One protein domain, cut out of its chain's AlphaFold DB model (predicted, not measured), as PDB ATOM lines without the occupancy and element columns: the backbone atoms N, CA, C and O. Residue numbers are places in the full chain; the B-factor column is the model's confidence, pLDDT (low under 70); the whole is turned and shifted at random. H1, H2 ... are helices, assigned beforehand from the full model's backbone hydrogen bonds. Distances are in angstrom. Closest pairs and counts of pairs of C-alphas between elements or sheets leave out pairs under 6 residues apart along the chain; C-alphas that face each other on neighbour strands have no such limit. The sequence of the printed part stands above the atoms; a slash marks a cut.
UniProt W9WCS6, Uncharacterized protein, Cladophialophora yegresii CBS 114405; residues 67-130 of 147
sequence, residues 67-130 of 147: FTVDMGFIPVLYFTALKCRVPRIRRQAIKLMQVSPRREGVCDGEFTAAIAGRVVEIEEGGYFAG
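This is residues 67 to 130 of the 147 residues of an uncharacterized protein of Cladophialophora yegresii CBS 114405 (UniProt W9WCS6). Three helices lie side by side as a small up-and-down bundle, each running against the one before it, with their centres in a triangle. The unnamed end stretches, residues 67 to 72 and 124 to 130, lie at opposite ends of the long axis and add to its length. The printed part has 64 residues, with three named helices in the order H1, H2, H3 and no named strand; the class is all helix. The whole is compact, with a radius of gyration of the C-alphas of 11.7 A, and its outline spans 38 by 16 by 15 A.

After residues 67 to 72, H1 takes residues 73 to 83 and is 15.3 A long from first to last C-alpha, with C-alpha 73 at (39.141, -24.657, 77.557). H2, residues 87 to 99, is 18.9 A long. H3, residues 109 to 123, is the longest helix at 20.8 A, and C-alpha 123 is at (50.915, -37.876, 62.856).

H1 and H2 form a helical hairpin and touch, with the closest C-alphas those of Ala 81 and Arg 90, 4.1 A apart. They run opposite ways at a shallow tilt of 27 degrees. H2 and H3 form a second helical hairpin and touch, closest at the C-alphas of Met 97 and Gly 109, 4.7 A apart. They run opposite ways at a shallow tilt of 21 degrees. H1 and H3 touch, closest at the C-alphas of Ile 74 and Gly 109, 6.0 A apart. They run the same way at a shallow tilt of 6 degrees. In H1, H2 and H3 every O i to N i+4 pair is within hydrogen-bond range.

The two C-alphas farthest apart, those of Val 69 and Gly 130, are 38.1 A apart. The printed part has no cut. The link from H1 to H2 is tight, with 3 residues, and the link from H2 to H3 is short, with 9. The mean pLDDT of the printed part is 75.6; residues 67 to 72, 100 to 107 and 126 to 130 are under 70.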
ATOM      1  N   PHE A  67      39.429 -25.906  91.036       44.44
ATOM      2  CA  PHE A  67      38.459 -26.649  90.247       44.44
ATOM      3  C   PHE A  67      37.349 -25.674  89.853       44.44
ATOM      4  O   PHE A  67      36.601 -25.208  90.713       44.44
ATOM      5  N   THR A  68      37.276 -25.319  88.575       47.94
ATOM      6  CA  THR A  68      36.174 -24.530  88.021       47.94
ATOM      7  C   THR A  68      35.335 -25.445  87.140       47.94
ATOM      8  O   THR A  68      35.839 -26.060  86.205       47.94
ATOM      9  N   VAL A  69      34.043 -25.558  87.466       41.88
ATOM     10  CA  VAL A  69      33.034 -26.285  86.662       41.88
ATOM     11  C   VAL A  69      32.719 -25.540  85.358       41.88
ATOM     12  O   VAL A  69      32.090 -26.082  84.457       41.88
ATOM     13  N   ASP A  70      33.218 -24.315  85.238       47.38
ATOM     14  CA  ASP A  70      33.177 -23.500  84.039       47.38
ATOM     15  C   ASP A  70      34.597 -23.410  83.458       47.38
ATOM     16  O   ASP A  70      35.483 -22.838  84.100       47.38
ATOM     17  N   MET A  71      34.843 -24.064  82.314       53.09
ATOM     18  CA  MET A  71      35.263 -23.327  81.111       53.09
ATOM     19  C   MET A  71      35.572 -24.143  79.851       53.09
ATOM     20  O   MET A  71      35.789 -23.510  78.839       53.09
ATOM     21  N   GLY A  72      35.563 -25.475  79.784       62.06
ATOM     22  CA  GLY A  72      35.703 -26.171  78.483       62.06
ATOM     23  C   GLY A  72      36.941 -25.791  77.637       62.06
ATOM     24  O   GLY A  72      36.987 -26.109  76.448       62.06
ATOM     25  N   PHE A  73      37.945 -25.143  78.226       72.06
ATOM     26  CA  PHE A  73      39.141 -24.657  77.557       72.06
ATOM     27  C   PHE A  73      40.090 -25.816  77.269       72.06
ATOM     28  O   PHE A  73      40.625 -25.911  76.166       72.06
ATOM     29  N   ILE A  74      40.228 -26.758  78.211       78.81
ATOM     30  CA  ILE A  74      41.045 -27.962  78.004       78.81
ATOM     31  C   ILE A  74      40.463 -28.827  76.873       78.81
ATOM     32  O   ILE A  74      41.213 -29.156  75.952       78.81
ATOM     33  N   PRO A  75      39.154 -29.161  76.851       79.38
ATOM     34  CA  PRO A  75      38.542 -29.861  75.723       79.38
ATOM     35  C   PRO A  75      38.725 -29.166  74.367       79.38
ATOM     36  O   PRO A  75      38.972 -29.843  73.369       79.38
ATOM     37  N   VAL A  76      38.625 -27.833  74.314       79.69
ATOM     38  CA  VAL A  76      38.802 -27.069  73.068       79.69
ATOM     39  C   VAL A  76      40.251 -27.130  72.592       79.69
ATOM     40  O   VAL A  76      40.486 -27.494  71.443       79.69
ATOM     41  N   LEU A  77      41.222 -26.858  73.467       82.50
ATOM     42  CA  LEU A  77      42.643 -26.943  73.120       82.50
ATOM     43  C   LEU A  77      43.054 -28.359  72.714       82.50
ATOM     44  O   LEU A  77      43.814 -28.532  71.762       82.50
ATOM     45  N   TYR A  78      42.519 -29.372  73.392       84.88
ATOM     46  CA  TYR A  78      42.739 -30.765  73.030       84.88
ATOM     47  C   TYR A  78      42.243 -31.050  71.617       84.88
ATOM     48  O   TYR A  78      42.975 -31.585  70.789       84.88
ATOM     49  N   PHE A  79      41.019 -30.628  71.307       84.62
ATOM     50  CA  PHE A  79      40.455 -30.801  69.978       84.62
ATOM     51  C   PHE A  79      41.269 -30.065  68.907       84.62
ATOM     52  O   PHE A  79      41.570 -30.646  67.863       84.62
ATOM     53  N   THR A  80      41.693 -28.826  69.177       84.62
ATOM     54  CA  THR A  80      42.582 -28.059  68.296       84.62
ATOM     55  C   THR A  80      43.896 -28.795  68.051       84.62
ATOM     56  O   THR A  80      44.307 -28.926  66.899       84.62
ATOM     57  N   ALA A  81      44.529 -29.326  69.100       87.69
ATOM     58  CA  ALA A  81      45.784 -30.062  68.987       87.69
ATOM     59  C   ALA A  81      45.648 -31.351  68.164       87.69
ATOM     60  O   ALA A  81      46.600 -31.730  67.492       87.69
ATOM     61  N   LEU A  82      44.485 -32.008  68.192       87.94
ATOM     62  CA  LEU A  82      44.239 -33.231  67.428       87.94
ATOM     63  C   LEU A  82      43.846 -32.973  65.972       87.94
ATOM     64  O   LEU A  82      44.260 -33.710  65.079       87.94
ATOM     65  N   LYS A  83      43.000 -31.970  65.725       81.25
ATOM     66  CA  LYS A  83      42.328 -31.798  64.429       81.25
ATOM     67  C   LYS A  83      42.971 -30.754  63.530       81.25
ATOM     68  O   LYS A  83      42.936 -30.919  62.315       81.25
ATOM     69  N   CYS A  84      43.577 -29.706  64.086       79.88
ATOM     70  CA  CYS A  84      44.275 -28.710  63.278       79.88
ATOM     71  C   CYS A  84      45.507 -29.355  62.633       79.88
ATOM     72  O   CYS A  84      46.283 -29.988  63.339       79.88
ATOM     73  N   ARG A  85      45.722 -29.213  61.320       80.06
ATOM     74  CA  ARG A  85      46.913 -29.749  60.622       80.06
ATOM     75  C   ARG A  85      48.081 -28.764  60.574       80.06
ATOM     76  O   ARG A  85      49.119 -29.084  60.010       80.06
ATOM     77  N   VAL A  86      47.942 -27.593  61.196       81.25
ATOM     78  CA  VAL A  86      49.011 -26.596  61.294       81.25
ATOM     79  C   VAL A  86      49.927 -26.959  62.473       81.25
ATOM     80  O   VAL A  86      49.522 -26.771  63.624       81.25
ATOM     81  N   PRO A  87      51.177 -27.410  62.234       82.56
ATOM     82  CA  PRO A  87      52.074 -27.905  63.290       82.56
ATOM     83  C   PRO A  87      52.282 -26.891  64.421       82.56
ATOM     84  O   PRO A  87      52.363 -27.216  65.605       82.56
ATOM     85  N   ARG A  88      52.313 -25.615  64.033       79.31
ATOM     86  CA  ARG A  88      52.471 -24.453  64.904       79.31
ATOM     87  C   ARG A  88      51.360 -24.345  65.959       79.31
ATOM     88  O   ARG A  88      51.641 -24.305  67.155       79.31
ATOM     89  N   ILE A  89      50.105 -24.355  65.516       81.12
ATOM     90  CA  ILE A  89      48.922 -24.182  66.374       81.12
ATOM     91  C   ILE A  89      48.763 -25.381  67.314       81.12
ATOM     92  O   ILE A  89      48.450 -25.214  68.493       81.12
ATOM     93  N   ARG A  90      49.047 -26.593  66.819       88.06
ATOM     94  CA  ARG A  90      48.975 -27.822  67.620       88.06
ATOM     95  C   ARG A  90      49.904 -27.769  68.834       88.06
ATOM     96  O   ARG A  90      49.471 -28.055  69.948       88.06
ATOM     97  N   ARG A  91      51.163 -27.350  68.646       86.44
ATOM     98  CA  ARG A  91      52.145 -27.226  69.742       86.44
ATOM     99  C   ARG A  91      51.760 -26.152  70.750       86.44
ATOM    100  O   ARG A  91      51.910 -26.364  71.951       86.44
ATOM    101  N   GLN A  92      51.215 -25.031  70.282       82.19
ATOM    102  CA  GLN A  92      50.739 -23.971  71.166       82.19
ATOM    103  C   GLN A  92      49.573 -24.443  72.036       82.19
ATOM    104  O   GLN A  92      49.581 -24.214  73.243       82.19
ATOM    105  N   ALA A  93      48.608 -25.158  71.454       84.44
ATOM    106  CA  ALA A  93      47.498 -25.727  72.208       84.44
ATOM    107  C   ALA A  93      47.984 -26.707  73.290       84.44
ATOM    108  O   ALA A  93      47.511 -26.655  74.424       84.44
ATOM    109  N   ILE A  94      48.984 -27.540  72.979       86.12
ATOM    110  CA  ILE A  94      49.624 -28.439  73.952       86.12
ATOM    111  C   ILE A  94      50.293 -27.654  75.084       86.12
ATOM    112  O   ILE A  94      50.040 -27.944  76.250       86.12
ATOM    113  N   LYS A  95      51.096 -26.633  74.762       83.69
ATOM    114  CA  LYS A  95      51.787 -25.808  75.765       83.69
ATOM    115  C   LYS A  95      50.793 -25.089  76.681       83.69
ATOM    116  O   LYS A  95      50.979 -25.084  77.893       83.69
ATOM    117  N   LEU A  96      49.701 -24.559  76.124       79.88
ATOM    118  CA  LEU A  96      48.622 -23.923  76.890       79.88
ATOM    119  C   LEU A  96      47.912 -24.903  77.836       79.88
ATOM    120  O   LEU A  96      47.611 -24.540  78.970       79.88
ATOM    121  N   MET A  97      47.695 -26.151  77.411       81.81
ATOM    122  CA  MET A  97      47.155 -27.195  78.289       81.81
ATOM    123  C   MET A  97      48.125 -27.568  79.423       81.81
ATOM    124  O   MET A  97      47.666 -27.836  80.530       81.81
ATOM    125  N   GLN A  98      49.443 -27.543  79.181       79.75
ATOM    126  CA  GLN A  98      50.470 -27.840  80.195       79.75
ATOM    127  C   GLN A  98      50.616 -26.741  81.251       79.75
ATOM    128  O   GLN A  98      50.820 -27.042  82.423       79.75
ATOM    129  N   VAL A  99      50.533 -25.467  80.850       74.06
ATOM    130  CA  VAL A  99      50.699 -24.334  81.781       74.06
ATOM    131  C   VAL A  99      49.412 -23.967  82.518       74.06
ATOM    132  O   VAL A  99      49.465 -23.204  83.480       74.06
ATOM    133  N   SER A 100      48.259 -24.497  82.101       67.44
ATOM    134  CA  SER A 100      46.982 -24.236  82.766       67.44
ATOM    135  C   SER A 100      46.899 -24.982  84.109       67.44
ATOM    136  O   SER A 100      46.851 -26.212  84.127       67.44
ATOM    137  N   PRO A 101      46.815 -24.284  85.261       54.62
ATOM    138  CA  PRO A 101      46.744 -24.919  86.581       54.62
ATOM    139  C   PRO A 101      45.350 -25.485  86.910       54.62
ATOM    140  O   PRO A 101      45.115 -25.951  88.033       54.62
ATOM    141  N   ARG A 102      44.392 -25.387  85.979       60.97
ATOM    142  CA  ARG A 102      42.976 -25.677  86.221       60.97
ATOM    143  C   ARG A 102      42.619 -27.076  85.728       60.97
ATOM    144  O   ARG A 102      42.869 -27.416  84.583       60.97
ATOM    145  N   ARG A 103      41.996 -27.877  86.595       62.56
ATOM    146  CA  ARG A 103      41.295 -29.110  86.204       62.56
ATOM    147  C   ARG A 103      39.854 -28.751  85.869       62.56
ATOM    148  O   ARG A 103      39.151 -28.216  86.728       62.56
ATOM    149  N   GLU A 104      39.426 -29.076  84.656       61.09
ATOM    150  CA  GLU A 104      38.064 -28.839  84.179       61.09
ATOM    151  C   GLU A 104      37.303 -30.167  84.137       61.09
ATOM    152  O   GLU A 104      37.458 -30.977  83.220       61.09
ATOM    153  N   GLY A 105      36.493 -30.431  85.166       62.72
ATOM    154  CA  GLY A 105      35.762 -31.696  85.273       62.72
ATOM    155  C   GLY A 105      36.700 -32.910  85.346       62.72
ATOM    156  O   GLY A 105      37.472 -33.039  86.296       62.72
ATOM    157  N   VAL A 106      36.611 -33.808  84.357       57.78
ATOM    158  CA  VAL A 106      37.447 -35.026  84.235       57.78
ATOM    159  C   VAL A 106      38.761 -34.750  83.489       57.78
ATOM    160  O   VAL A 106      39.714 -35.519  83.601       57.78
ATOM    161  N   CYS A 107      38.834 -33.648  82.739       60.75
ATOM    162  CA  CYS A 107      39.990 -33.308  81.923       60.75
ATOM    163  C   CYS A 107      41.065 -32.628  82.779       60.75
ATOM    164  O   CYS A 107      40.904 -31.504  83.260       60.75
ATOM    165  N   ASP A 108      42.177 -33.335  82.961       72.75
ATOM    166  CA  ASP A 108      43.409 -32.793  83.528       72.75
ATOM    167  C   ASP A 108      44.272 -32.231  82.395       72.75
ATOM    168  O   ASP A 108      44.552 -32.950  81.432       72.75
ATOM    169  N   GLY A 109      44.648 -30.951  82.478       70.62
ATOM    170  CA  GLY A 109      45.382 -30.250  81.422       70.62
ATOM    171  C   GLY A 109      46.700 -30.939  81.080       70.62
ATOM    172  O   GLY A 109      46.991 -31.164  79.909       70.62
ATOM    173  N   GLU A 110      47.434 -31.397  82.095       78.38
ATOM    174  CA  GLU A 110      48.719 -32.075  81.917       78.38
ATOM    175  C   GLU A 110      48.551 -33.444  81.239       78.38
ATOM    176  O   GLU A 110      49.230 -33.759  80.259       78.38
ATOM    177  N   PHE A 111      47.577 -34.235  81.697       82.06
ATOM    178  CA  PHE A 111      47.275 -35.545  81.112       82.06
ATOM    179  C   PHE A 111      46.797 -35.423  79.661       82.06
ATOM    180  O   PHE A 111      47.232 -36.157  78.774       82.06
ATOM    181  N   THR A 112      45.921 -34.455  79.408       83.88
ATOM    182  CA  THR A 112      45.328 -34.208  78.093       83.88
ATOM    183  C   THR A 112      46.379 -33.684  77.106       83.88
ATOM    184  O   THR A 112      46.408 -34.102  75.947       83.88
ATOM    185  N   ALA A 113      47.307 -32.846  77.578       86.31
ATOM    186  CA  ALA A 113      48.453 -32.382  76.804       86.31
ATOM    187  C   ALA A 113      49.410 -33.515  76.423       86.31
ATOM    188  O   ALA A 113      49.882 -33.549  75.289       86.31
ATOM    189  N   ALA A 114      49.680 -34.450  77.339       86.44
ATOM    190  CA  ALA A 114      50.536 -35.600  77.059       86.44
ATOM    191  C   ALA A 114      49.944 -36.490  75.953       86.44
ATOM    192  O   ALA A 114      50.650 -36.866  75.015       86.44
ATOM    193  N   ILE A 115      48.635 -36.767  76.017       89.69
ATOM    194  CA  ILE A 115      47.935 -37.526  74.971       89.69
ATOM    195  C   ILE A 115      48.005 -36.783  73.636       89.69
ATOM    196  O   ILE A 115      48.410 -37.368  72.632       89.69
ATOM    197  N   ALA A 116      47.642 -35.496  73.620       88.88
ATOM    198  CA  ALA A 116      47.685 -34.690  72.407       88.88
ATOM    199  C   ALA A 116      49.092 -34.671  71.801       88.88
ATOM    200  O   ALA A 116      49.238 -34.962  70.618       88.88
ATOM    201  N   GLY A 117      50.125 -34.420  72.610       88.75
ATOM    202  CA  GLY A 117      51.521 -34.423  72.179       88.75
ATOM    203  C   GLY A 117      51.927 -35.730  71.512       88.75
ATOM    204  O   GLY A 117      52.508 -35.701  70.429       88.75
ATOM    205  N   ARG A 118      51.527 -36.873  72.084       89.19
ATOM    206  CA  ARG A 118      51.807 -38.176  71.475       89.19
ATOM    207  C   ARG A 118      51.105 -38.359  70.130       89.19
ATOM    208  O   ARG A 118      51.701 -38.912  69.211       89.19
ATOM    209  N   VAL A 119      49.864 -37.892  69.991       89.50
ATOM    210  CA  VAL A 119      49.153 -37.945  68.705       89.50
ATOM    211  C   VAL A 119      49.846 -37.067  67.665       89.50
ATOM    212  O   VAL A 119      50.084 -37.538  66.558       89.50
ATOM    213  N   VAL A 120      50.212 -35.827  68.012       87.62
ATOM    214  CA  VAL A 120      50.963 -34.936  67.108       87.62
ATOM    215  C   VAL A 120      52.263 -35.595  66.651       87.62
ATOM    216  O   VAL A 120      52.543 -35.609  65.459       87.62
ATOM    217  N   GLU A 121      53.025 -36.174  67.575       86.12
ATOM    218  CA  GLU A 121      54.298 -36.831  67.270       86.12
ATOM    219  C   GLU A 121      54.132 -37.976  66.259       86.12
ATOM    220  O   GLU A 121      54.908 -38.080  65.308       86.12
ATOM    221  N   ILE A 122      53.099 -38.808  66.443       86.94
ATOM    222  CA  ILE A 122      52.784 -39.919  65.538       86.94
ATOM    223  C   ILE A 122      52.348 -39.397  64.165       86.94
ATOM    224  O   ILE A 122      52.836 -39.886  63.149       86.94
ATOM    225  N   GLU A 123      51.446 -38.413  64.116       86.19
ATOM    226  CA  GLU A 123      50.915 -37.876  62.856       86.19
ATOM    227  C   GLU A 123      51.969 -37.121  62.038       86.19
ATOM    228  O   GLU A 123      51.957 -37.181  60.812       86.19
ATOM    229  N   GLU A 124      52.881 -36.413  62.704       85.31
ATOM    230  CA  GLU A 124      53.949 -35.652  62.053       85.31
ATOM    231  C   GLU A 124      55.177 -36.514  61.721       85.31
ATOM    232  O   GLU A 124      56.111 -36.026  61.083       85.31
ATOM    233  N   GLY A 125      55.213 -37.780  62.156       80.56
ATOM    234  CA  GLY A 125      56.290 -38.724  61.845       80.56
ATOM    235  C   GLY A 125      57.682 -38.245  62.272       80.56
ATOM    236  O   GLY A 125      58.672 -38.583  61.630       80.56
ATOM    237  N   GLY A 126      57.765 -37.398  63.303       68.44
ATOM    238  CA  GLY A 126      59.020 -36.788  63.750       68.44
ATOM    239  C   GLY A 126      59.620 -35.745  62.795       68.44
ATOM    240  O   GLY A 126      60.705 -35.242  63.079       68.44
ATOM    241  N   TYR A 127      58.926 -35.358  61.716       67.94
ATOM    242  CA  TYR A 127      59.399 -34.371  60.729       67.94
ATOM    243  C   TYR A 127      59.824 -33.041  61.373       67.94
ATOM    244  O   TYR A 127      60.741 -32.367  60.908       67.94
ATOM    245  N   PHE A 128      59.188 -32.691  62.491       64.69
ATOM    246  CA  PHE A 128      59.460 -31.473  63.246       64.69
ATOM    247  C   PHE A 128      60.201 -31.695  64.576       64.69
ATOM    248  O   PHE A 128      60.401 -30.734  65.312       64.69
ATOM    249  N   ALA A 129      60.625 -32.922  64.904       63.19
ATOM    250  CA  ALA A 129      61.199 -33.268  66.215       63.19
ATOM    251  C   ALA A 129      62.552 -32.590  66.523       63.19
ATOM    252  O   ALA A 129      62.980 -32.579  67.673       63.19
ATOM    253  N   GLY A 130      63.218 -32.021  65.514       58.06
ATOM    254  CA  GLY A 130      64.472 -31.270  65.657       58.06
ATOM    255  C   GLY A 130      64.368 -29.786  65.299       58.06
ATOM    256  O   GLY A 130      65.378 -29.087  65.329       58.06
TER     257      GLY A 130